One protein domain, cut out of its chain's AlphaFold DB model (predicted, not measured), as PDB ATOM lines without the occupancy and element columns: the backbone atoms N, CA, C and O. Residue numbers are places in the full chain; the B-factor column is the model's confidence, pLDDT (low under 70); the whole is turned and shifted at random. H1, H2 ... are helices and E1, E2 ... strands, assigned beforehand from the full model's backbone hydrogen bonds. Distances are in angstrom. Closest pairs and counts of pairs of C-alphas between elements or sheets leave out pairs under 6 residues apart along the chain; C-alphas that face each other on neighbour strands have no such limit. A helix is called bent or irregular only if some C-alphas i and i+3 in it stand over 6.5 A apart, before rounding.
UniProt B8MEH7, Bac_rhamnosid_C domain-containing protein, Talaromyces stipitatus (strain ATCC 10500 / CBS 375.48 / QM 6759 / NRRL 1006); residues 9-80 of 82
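What this domain is: This is residues 9 to 80 of the 82 residues of the protein "Bac_rhamnosid_C domain-containing protein" of Talaromyces stipitatus (strain ATCC 10500 / CBS 375.48 / QM 6759 / NRRL 1006) (UniProt B8MEH7). Look first for a long antiparallel hairpin, E3 and E4, widened by the shorter E5 into a narrow sheet; a small hairpin, E1 and E2, sits over one face of it. H1 reaches away from these strands and only grazes the sheet with residues 16 to 20, while the loop 64 to 74 extends the sheet's long axis. The 72 printed residues hold one named helix and five named strands, in the order H1 E1 E2 E3 E4 E5, a mixed class. The sheet E3 - E4 - E5 is antiparallel. The whole is only just compact, close to loose, with a radius of gyration of the C-alphas of 13.2 A, and flat, spanning 42 by 30 by 16 A.

How they stand to each other: Find E3, residues 45 to 52, E4, residues 55 to 63, and E5, residues 75 to 79: they form a meander, each strand the antiparallel neighbour of the one before. N 48 and O 59 are 2.9 A apart, within hydrogen-bond range; between E4 and E5, N 78 and O 60 are within range at 3.5 A. In the hairpin of E1, residues 23 to 25, and E2, residues 33 to 35, N 34 and O 24 are within range at 2.8 A. The closest C-alphas of E1 and E4 are those of Val 23 and Cys 59, 7.3 A apart. H1, residues 9 to 20, comes closest to E1 at the C-alphas of Lys 18 and Ser 24, 5.3 A; 5 of its 8 O i to N i+4 pairs are within range.

Where its parts are: Start E4 at C-alpha 55, (-33.530, 29.042, 62.295); it runs 26.8 A. E3 runs 22.5 A, and E5, 12.3 A, ends at (-31.689, 28.270, 48.650). H1 begins at (-49.240, 4.799, 56.789) and runs 17.5 A; it is irregular, but only just, with C-alphas 9 and 12 at 6.8 A.

The domain as a whole: The two C-alphas farthest apart, those of Pro 53 and Gly 68, are 42.0 A apart. The printed part has no cut; the link from E4 to E5 is long, with 11 residues. Residues 64 to 80 have pLDDT under 70.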
ATOM      1  N   LEU A   9     -49.139   4.519  58.227       95.19
ATOM      2  CA  LEU A   9     -49.240   4.799  56.789       95.19
ATOM      3  C   LEU A   9     -48.688   6.188  56.420       95.19
ATOM      4  O   LEU A   9     -48.229   6.394  55.301       95.19
ATOM      5  N   GLY A  10     -48.664   7.125  57.370       96.62
ATOM      6  CA  GLY A  10     -48.083   8.460  57.210       96.62
ATOM      7  C   GLY A  10     -46.551   8.489  57.187       96.62
ATOM      8  O   GLY A  10     -45.974   9.529  56.883       96.62
ATOM      9  N   SER A  11     -45.870   7.366  57.442       96.94
ATOM     10  CA  SER A  11     -44.399   7.268  57.368       96.94
ATOM     11  C   SER A  11     -43.810   7.687  56.011       96.94
ATOM     12  O   SER A  11     -42.659   8.129  55.953       96.94
ATOM     13  N   ILE A  12     -44.607   7.646  54.936       97.25
ATOM     14  CA  ILE A  12     -44.237   8.143  53.603       97.25
ATOM     15  C   ILE A  12     -43.800   9.617  53.605       97.25
ATOM     16  O   ILE A  12     -42.979  10.020  52.782       97.25
ATOM     17  N   ILE A  13     -44.276  10.421  54.561       96.25
ATOM     18  CA  ILE A  13     -43.939  11.845  54.671       96.25
ATOM     19  C   ILE A  13     -42.425  12.063  54.816       96.25
ATOM     20  O   ILE A  13     -41.898  13.041  54.288       96.25
ATOM     21  N   ASN A  14     -41.696  11.142  55.452       96.62
ATOM     22  CA  ASN A  14     -40.237  11.232  55.546       96.62
ATOM     23  C   ASN A  14     -39.558  11.152  54.164       96.62
ATOM     24  O   ASN A  14     -38.598  11.871  53.906       96.62
ATOM     25  N   TRP A  15     -40.069  10.313  53.256       96.00
ATOM     26  CA  TRP A  15     -39.559  10.228  51.885       96.00
ATOM     27  C   TRP A  15     -39.875  11.496  51.082       96.00
ATOM     28  O   TRP A  15     -39.003  12.001  50.377       96.00
ATOM     29  N   LEU A  16     -41.071  12.073  51.253       95.62
ATOM     30  CA  LEU A  16     -41.429  13.342  50.606       95.62
ATOM     31  C   LEU A  16     -40.464  14.474  50.997       95.62
ATOM     32  O   LEU A  16     -39.979  15.188  50.125       95.62
ATOM     33  N   HIS A  17     -40.111  14.597  52.280       95.31
ATOM     34  CA  HIS A  17     -39.170  15.628  52.733       95.31
ATOM     35  C   HIS A  17     -37.733  15.359  52.264       95.31
ATOM     36  O   HIS A  17     -37.074  16.258  51.746       95.31
ATOM     37  N   LYS A  18     -37.239  14.122  52.419       95.56
ATOM     38  CA  LYS A  18     -35.826  13.800  52.157       95.56
ATOM     39  C   LYS A  18     -35.488  13.612  50.683       95.56
ATOM     40  O   LYS A  18     -34.338  13.821  50.318       95.56
ATOM     41  N   THR A  19     -36.444  13.179  49.864       94.69
ATOM     42  CA  THR A  19     -36.212  12.835  48.455       94.69
ATOM     43  C   THR A  19     -36.919  13.805  47.523       94.69
ATOM     44  O   THR A  19     -36.247  14.447  46.727       94.69
ATOM     45  N   VAL A  20     -38.241  13.974  47.640       94.00
ATOM     46  CA  VAL A  20     -38.984  14.851  46.714       94.00
ATOM     47  C   VAL A  20     -38.580  16.314  46.906       94.00
ATOM     48  O   VAL A  20     -38.167  16.960  45.949       94.00
ATOM     49  N   ALA A  21     -38.619  16.815  48.143       94.44
ATOM     50  CA  ALA A  21     -38.081  18.135  48.472       94.44
ATOM     51  C   ALA A  21     -36.550  18.135  48.625       94.44
ATOM     52  O   ALA A  21     -35.917  19.176  48.479       94.44
ATOM     53  N   GLY A  22     -35.944  16.973  48.896       94.62
ATOM     54  CA  GLY A  22     -34.489  16.809  48.910       94.62
ATOM     55  C   GLY A  22     -33.774  17.296  50.165       94.62
ATOM     56  O   GLY A  22     -32.562  17.490  50.124       94.62
ATOM     57  N   VAL A  23     -34.492  17.528  51.263       95.56
ATOM     58  CA  VAL A  23     -33.948  18.154  52.472       95.56
ATOM     59  C   VAL A  23     -33.652  17.098  53.530       95.56
ATOM     60  O   VAL A  23     -34.551  16.409  54.016       95.56
ATOM     61  N   SER A  24     -32.387  16.968  53.934       96.00
ATOM     62  CA  SER A  24     -32.022  16.035  55.004       96.00
ATOM     63  C   SER A  24     -30.814  16.479  55.832       96.00
ATOM     64  O   SER A  24     -29.923  17.153  55.317       96.00
ATOM     65  N   PRO A  25     -30.739  16.094  57.118       96.06
ATOM     66  CA  PRO A  25     -29.567  16.375  57.934       96.06
ATOM     67  C   PRO A  25     -28.416  15.439  57.541       96.06
ATOM     68  O   PRO A  25     -28.586  14.220  57.503       96.06
ATOM     69  N   LEU A  26     -27.234  16.006  57.297       96.88
ATOM     70  CA  LEU A  26     -25.974  15.258  57.163       96.88
ATOM     71  C   LEU A  26     -25.320  14.997  58.520       96.88
ATOM     72  O   LEU A  26     -24.587  14.026  58.681       96.88
ATOM     73  N   GLU A  27     -25.593  15.858  59.499       96.62
ATOM     74  CA  GLU A  27     -25.136  15.711  60.878       96.62
ATOM     75  C   GLU A  27     -26.322  15.820  61.847       96.62
ATOM     76  O   GLU A  27     -27.260  16.588  61.588       96.62
ATOM     77  N   PRO A  28     -26.288  15.105  62.989       95.75
ATOM     78  CA  PRO A  28     -27.281  15.270  64.042       95.75
ATOM     79  C   PRO A  28     -27.444  16.738  64.446       95.75
ATOM     80  O   PRO A  28     -26.473  17.490  64.561       95.75
ATOM     81  N   GLY A  29     -28.692  17.143  64.671       95.06
ATOM     82  CA  GLY A  29     -29.018  18.515  65.045       95.06
ATOM     83  C   GLY A  29     -28.989  19.517  63.892       95.06
ATOM     84  O   GLY A  29     -29.017  20.704  64.176       95.06
ATOM     85  N   TRP A  30     -28.956  19.076  62.625       95.44
ATOM     86  CA  TRP A  30     -29.123  19.940  61.440       95.44
ATOM     87  C   TRP A  30     -28.004  20.966  61.202       95.44
ATOM     88  O   TRP A  30     -28.183  21.932  60.471       95.44
ATOM     89  N   ARG A  31     -26.812  20.739  61.768       94.69
ATOM     90  CA  ARG A  31     -25.647  21.625  61.565       94.69
ATOM     91  C   ARG A  31     -25.137  21.602  60.123       94.69
ATOM     92  O   ARG A  31     -24.692  22.617  59.598       94.69
ATOM     93  N   LYS A  32     -25.194  20.426  59.498       95.94
ATOM     94  CA  LYS A  32     -24.944  20.232  58.070       95.94
ATOM     95  C   LYS A  32     -26.188  19.648  57.434       95.94
ATOM     96  O   LYS A  32     -26.792  18.723  57.980       95.94
ATOM     97  N   ILE A  33     -26.539  20.191  56.281       95.75
ATOM     98  CA  ILE A  33     -27.778  19.904  55.569       95.75
ATOM     99  C   ILE A  33     -27.398  19.477  54.156       95.75
ATOM    100  O   ILE A  33     -26.551  20.110  53.526       95.75
ATOM    101  N   LEU A  34     -28.005  18.397  53.684       94.25
ATOM    102  CA  LEU A  34     -28.008  18.016  52.282       94.25
ATOM    103  C   LEU A  34     -29.266  18.589  51.635       94.25
ATOM    104  O   LEU A  34     -30.369  18.333  52.122       94.25
ATOM    105  N   ILE A  35     -29.065  19.310  50.535       93.31
ATOM    106  CA  ILE A  35     -30.112  19.767  49.624       93.31
ATOM    107  C   ILE A  35     -29.899  19.041  48.296       93.31
ATOM    108  O   ILE A  35     -28.919  19.289  47.597       93.31
ATOM    109  N   HIS A  36     -30.772  18.086  47.994       91.81
ATOM    110  CA  HIS A  36     -30.729  17.278  46.776       91.81
ATOM    111  C   HIS A  36     -32.161  16.897  46.358       91.81
ATOM    112  O   HIS A  36     -32.587  15.763  46.593       91.81
ATOM    113  N   PRO A  37     -32.942  17.844  45.808       91.44
ATOM    114  CA  PRO A  37     -34.307  17.581  45.367       91.44
ATOM    115  C   PRO A  37     -34.328  16.591  44.204       91.44
ATOM    116  O   PRO A  37     -33.633  16.775  43.209       91.44
ATOM    117  N   LEU A  38     -35.152  15.554  44.335       90.38
ATOM    118  CA  LEU A  38     -35.420  14.548  43.308       90.38
ATOM    119  C   LEU A  38     -36.938  14.362  43.141       90.38
ATOM    120  O   LEU A  38     -37.472  13.283  43.435       90.38
ATOM    121  N   PRO A  39     -37.673  15.408  42.721       88.06
ATOM    122  CA  PRO A  39     -39.063  15.243  42.319       88.06
ATOM    123  C   PRO A  39     -39.134  14.344  41.072       88.06
ATOM    124  O   PRO A  39     -38.219  14.295  40.249       88.06
ATOM    125  N   GLY A  40     -40.208  13.569  40.954       85.94
ATOM    126  CA  GLY A  40     -40.339  12.560  39.906       85.94
ATOM    127  C   GLY A  40     -41.781  12.346  39.466       85.94
ATOM    128  O   GLY A  40     -42.726  12.841  40.084       85.94
ATOM    129  N   GLY A  41     -41.951  11.582  38.386       88.00
ATOM    130  CA  GLY A  41     -43.259  11.340  37.787       88.00
ATOM    131  C   GLY A  41     -43.892  12.643  37.303       88.00
ATOM    132  O   GLY A  41     -43.318  13.353  36.488       88.00
ATOM    133  N   THR A  42     -45.082  12.953  37.810       90.50
ATOM    134  CA  THR A  42     -45.833  14.168  37.465       90.50
ATOM    135  C   THR A  42     -45.575  15.338  38.418       90.50
ATOM    136  O   THR A  42     -46.217  16.378  38.292       90.50
ATOM    137  N   VAL A  43     -44.661  15.191  39.382       90.25
ATOM    138  CA  VAL A  43     -44.307  16.261  40.321       90.25
ATOM    139  C   VAL A  43     -43.319  17.207  39.646       90.25
ATOM    140  O   VAL A  43     -42.160  16.863  39.444       90.25
ATOM    141  N   THR A  44     -43.782  18.407  39.303       90.44
ATOM    142  CA  THR A  44     -42.980  19.434  38.615       90.44
ATOM    143  C   THR A  44     -42.434  20.507  39.551       90.44
ATOM    144  O   THR A  44     -41.609  21.319  39.142       90.44
ATOM    145  N   SER A  45     -42.871  20.528  40.806       90.94
ATOM    146  CA  SER A  45     -42.368  21.443  41.827       90.94
ATOM    147  C   SER A  45     -42.540  20.849  43.216       90.94
ATOM    148  O   SER A  45     -43.518  20.139  43.462       90.94
ATOM    149  N   ALA A  46     -41.643  21.195  44.133       93.19
ATOM    150  CA  ALA A  46     -41.788  20.892  45.547       93.19
ATOM    151  C   ALA A  46     -41.269  22.047  46.407       93.19
ATOM    152  O   ALA A  46     -40.334  22.760  46.041       93.19
ATOM    153  N   GLU A  47     -41.886  22.208  47.572       94.25
ATOM    154  CA  GLU A  47     -41.478  23.165  48.592       94.25
ATOM    155  C   GLU A  47     -41.511  22.473  49.953       94.25
ATOM    156  O   GLU A  47     -42.450  21.733  50.262       94.25
ATOM    157  N   ALA A  48     -40.476  22.700  50.755       94.44
ATOM    158  CA  ALA A  48     -40.413  22.243  52.132       94.44
ATOM    159  C   ALA A  48     -39.864  23.343  53.037       94.44
ATOM    160  O   ALA A  48     -38.919  24.050  52.687       94.44
ATOM    161  N   VAL A  49     -40.451  23.424  54.229       95.12
ATOM    162  CA  VAL A  49     -40.015  24.304  55.310       95.12
ATOM    163  C   VAL A  49     -39.751  23.446  56.538       95.12
ATOM    164  O   VAL A  49     -40.564  22.589  56.886       95.12
ATOM    165  N   TYR A  50     -38.613  23.665  57.186       94.19
ATOM    166  CA  TYR A  50     -38.233  22.959  58.400       94.19
ATOM    167  C   TYR A  50     -37.671  23.947  59.419       94.19
ATOM    168  O   TYR A  50     -36.656  24.597  59.169       94.19
ATOM    169  N   ASP A  51     -38.300  24.042  60.587       95.38
ATOM    170  CA  ASP A  51     -37.779  24.852  61.687       95.38
ATOM    171  C   ASP A  51     -36.644  24.069  62.374       95.38
ATOM    172  O   ASP A  51     -36.867  23.087  63.089       95.38
ATOM    173  N   THR A  52     -35.397  24.457  62.092       94.50
ATOM    174  CA  THR A  52     -34.209  23.832  62.689       94.50
ATOM    175  C   THR A  52     -33.827  24.539  63.996       94.50
ATOM    176  O   THR A  52     -34.285  25.650  64.263       94.50
ATOM    177  N   PRO A  53     -32.918  23.966  64.810       95.56
ATOM    178  CA  PRO A  53     -32.320  24.698  65.929       95.56
ATOM    179  C   PRO A  53     -31.537  25.962  65.522       95.56
ATOM    180  O   PRO A  53     -31.213  26.766  66.390       95.56
ATOM    181  N   TYR A  54     -31.201  26.115  64.236       94.50
ATOM    182  CA  TYR A  54     -30.409  27.215  63.676       94.50
ATOM    183  C   TYR A  54     -31.241  28.160  62.803       94.50
ATOM    184  O   TYR A  54     -30.678  28.753  61.890       94.50
ATOM    185  N   ASP A  55     -32.541  28.287  63.082       93.19
ATOM    186  CA  ASP A  55     -33.530  29.042  62.295       93.19
ATOM    187  C   ASP A  55     -34.203  28.217  61.179       93.19
ATOM    188  O   ASP A  55     -33.996  27.000  61.034       93.19
ATOM    189  N   ARG A  56     -35.108  28.863  60.449       95.50
ATOM    190  CA  ARG A  56     -35.937  28.244  59.421       95.50
ATOM    191  C   ARG A  56     -35.130  27.892  58.171       95.50
ATOM    192  O   ARG A  56     -34.475  28.732  57.564       95.50
ATOM    193  N   LEU A  57     -35.257  26.639  57.747       93.81
ATOM    194  CA  LEU A  57     -34.774  26.143  56.467       93.81
ATOM    195  C   LEU A  57     -35.924  26.118  55.462       93.81
ATOM    196  O   LEU A  57     -36.932  25.456  55.706       93.81
ATOM    197  N   GLU A  58     -35.751  26.785  54.324       94.12
ATOM    198  CA  GLU A  58     -36.702  26.783  53.210       94.12
ATOM    199  C   GLU A  58     -36.012  26.225  51.964       94.12
ATOM    200  O   GLU A  58     -34.910  26.643  51.614       94.12
ATOM    201  N   CYS A  59     -36.649  25.262  51.303       90.69
ATOM    202  CA  CYS A  59     -36.153  24.678  50.065       90.69
ATOM    203  C   CYS A  59     -37.283  24.643  49.047       90.69
ATOM    204  O   CYS A  59     -38.342  24.063  49.307       90.69
ATOM    205  N   ARG A  60     -37.034  25.226  47.876       92.56
ATOM    206  CA  ARG A  60     -37.950  25.211  46.743       92.56
ATOM    207  C   ARG A  60     -37.225  24.678  45.521       92.56
ATOM    208  O   ARG A  60     -36.119  25.109  45.202       92.56
ATOM    209  N   CYS A  61     -37.864  23.742  44.835       83.81
ATOM    210  CA  CYS A  61     -37.406  23.269  43.544       83.81
ATOM    211  C   CYS A  61     -38.557  23.289  42.544       83.81
ATOM    212  O   CYS A  61     -39.711  22.978  42.857       83.81
ATOM    213  N   CYS A  62     -38.222  23.647  41.316       82.94
ATOM    214  CA  CYS A  62     -39.055  23.438  40.149       82.94
ATOM    215  C   CYS A  62     -38.268  22.591  39.151       82.94
ATOM    216  O   CYS A  62     -37.035  22.638  39.106       82.94
ATOM    217  N   ALA A  63     -38.986  21.807  38.354       70.62
ATOM    218  CA  ALA A  63     -38.423  21.226  37.149       70.62
ATOM    219  C   ALA A  63     -37.832  22.344  36.310       70.62
ATOM    220  O   ALA A  63     -38.524  23.324  36.019       70.62
ATOM    221  N   ALA A  64     -36.568  22.189  35.904       62.00
ATOM    222  CA  ALA A  64     -36.112  22.926  34.742       62.00
ATOM    223  C   ALA A  64     -37.087  22.578  33.612       62.00
ATOM    224  O   ALA A  64     -37.435  21.409  33.414       62.00
ATOM    225  N   GLN A  65     -37.623  23.600  32.951       50.97
ATOM    226  CA  GLN A  65     -38.514  23.397  31.819       50.97
ATOM    227  C   GLN A  65     -37.799  22.509  30.807       50.97
ATOM    228  O   GLN A  65     -36.757  22.876  30.280       50.97
ATOM    229  N   PHE A  66     -38.367  21.333  30.560       49.22
ATOM    230  CA  PHE A  66     -37.963  20.506  29.439       49.22
ATOM    231  C   PHE A  66     -38.419  21.200  28.160       49.22
ATOM    232  O   PHE A  66     -39.584  21.122  27.775       49.22
ATOM    233  N   ASP A  67     -37.497  21.891  27.512       49.34
ATOM    234  CA  ASP A  67     -37.631  22.429  26.158       49.34
ATOM    235  C   ASP A  67     -37.444  21.351  25.071       49.34
ATOM    236  O   ASP A  67     -37.583  21.628  23.883       49.34
ATOM    237  N   GLY A  68     -37.202  20.099  25.473       52.84
ATOM    238  CA  GLY A  68     -36.986  18.961  24.577       52.84
ATOM    239  C   GLY A  68     -35.522  18.745  24.192       52.84
ATOM    240  O   GLY A  68     -35.234  17.768  23.506       52.84
ATOM    241  N   GLU A  69     -34.608  19.600  24.664       52.69
ATOM    242  CA  GLU A  69     -33.175  19.543  24.335       52.69
ATOM    243  C   GLU A  69     -32.261  19.469  25.583       52.69
ATOM    244  O   GLU A  69     -31.066  19.201  25.458       52.69
ATOM    245  N   GLY A  70     -32.817  19.626  26.794       53.94
ATOM    246  CA  GLY A  70     -32.106  19.504  28.076       53.94
ATOM    247  C   GLY A  70     -32.156  18.123  28.756       53.94
ATOM    248  O   GLY A  70     -33.079  17.333  28.561       53.94
ATOM    249  N   ASP A  71     -31.153  17.837  29.595       54.09
ATOM    250  CA  ASP A  71     -31.083  16.632  30.436       54.09
ATOM    251  C   ASP A  71     -32.159  16.667  31.552       54.09
ATOM    252  O   ASP A  71     -32.193  17.629  32.326       54.09
ATOM    253  N   PRO A  72     -32.994  15.613  31.699       53.41
ATOM    254  CA  PRO A  72     -34.018  15.507  32.745       53.41
ATOM    255  C   PRO A  72     -33.540  15.646  34.181       53.41
ATOM    256  O   PRO A  72     -34.361  15.810  35.084       53.41
ATOM    257  N   SER A  73     -32.245  15.495  34.416       55.81
ATOM    258  CA  SER A  73     -31.663  15.478  35.749       55.81
ATOM    259  C   SER A  73     -31.322  16.865  36.301       55.81
ATOM    260  O   SER A  73     -30.921  16.966  37.463       55.81
ATOM    261  N   ILE A  74     -31.489  17.937  35.515       56.34
ATOM    262  CA  ILE A  74     -31.088  19.291  35.915       56.34
ATOM    263  C   ILE A  74     -32.247  20.000  36.633       56.34
ATOM    264  O   ILE A  74     -33.259  20.346  36.033       56.34
ATOM    265  N   TRP A  75     -32.077  20.259  37.931       58.91
ATOM    266  CA  TRP A  75     -33.025  21.002  38.771       58.91
ATOM    267  C   TRP A  75     -32.437  22.361  39.158       58.91
ATOM    268  O   TRP A  75     -31.272  22.442  39.549       58.91
ATOM    269  N   SER A  76     -33.239  23.428  39.087       57.66
ATOM    270  CA  SER A  76     -32.852  24.731  39.648       57.66
ATOM    271  C   SER A  76     -33.216  24.772  41.132       57.66
ATOM    272  O   SER A  76     -34.360  24.498  41.500       57.66
ATOM    273  N   ILE A  77     -32.233  25.075  41.983       60.78
ATOM    274  CA  ILE A  77     -32.382  25.138  43.442       60.78
ATOM    275  C   ILE A  77     -32.291  26.601  43.868       60.78
ATOM    276  O   ILE A  77     -31.257  27.239  43.671       60.78
ATOM    277  N   GLU A  78     -33.353  27.116  44.481       61.06
ATOM    278  CA  GLU A  78     -33.337  28.408  45.166       61.06
ATOM    279  C   GLU A  78     -33.164  28.142  46.671       61.06
ATOM    280  O   GLU A  78     -34.097  27.691  47.337       61.06
ATOM    281  N   ASP A  79     -31.953  28.359  47.206       57.03
ATOM    282  CA  ASP A  79     -31.689  28.270  48.650       57.03
ATOM    283  C   ASP A  79     -31.993  29.626  49.301       57.03
ATOM    284  O   ASP A  79     -31.312  30.626  49.059       57.03
ATOM    285  N   GLY A  80     -33.064  29.666  50.090       49.78
ATOM    286  CA  GLY A  80     -33.576  30.860  50.751       49.78
ATOM    287  C   GLY A  80     -33.147  30.948  52.211       49.78
ATOM    288  O   GLY A  80     -33.997  31.151  53.072       49.78
TER     289      GLY A  80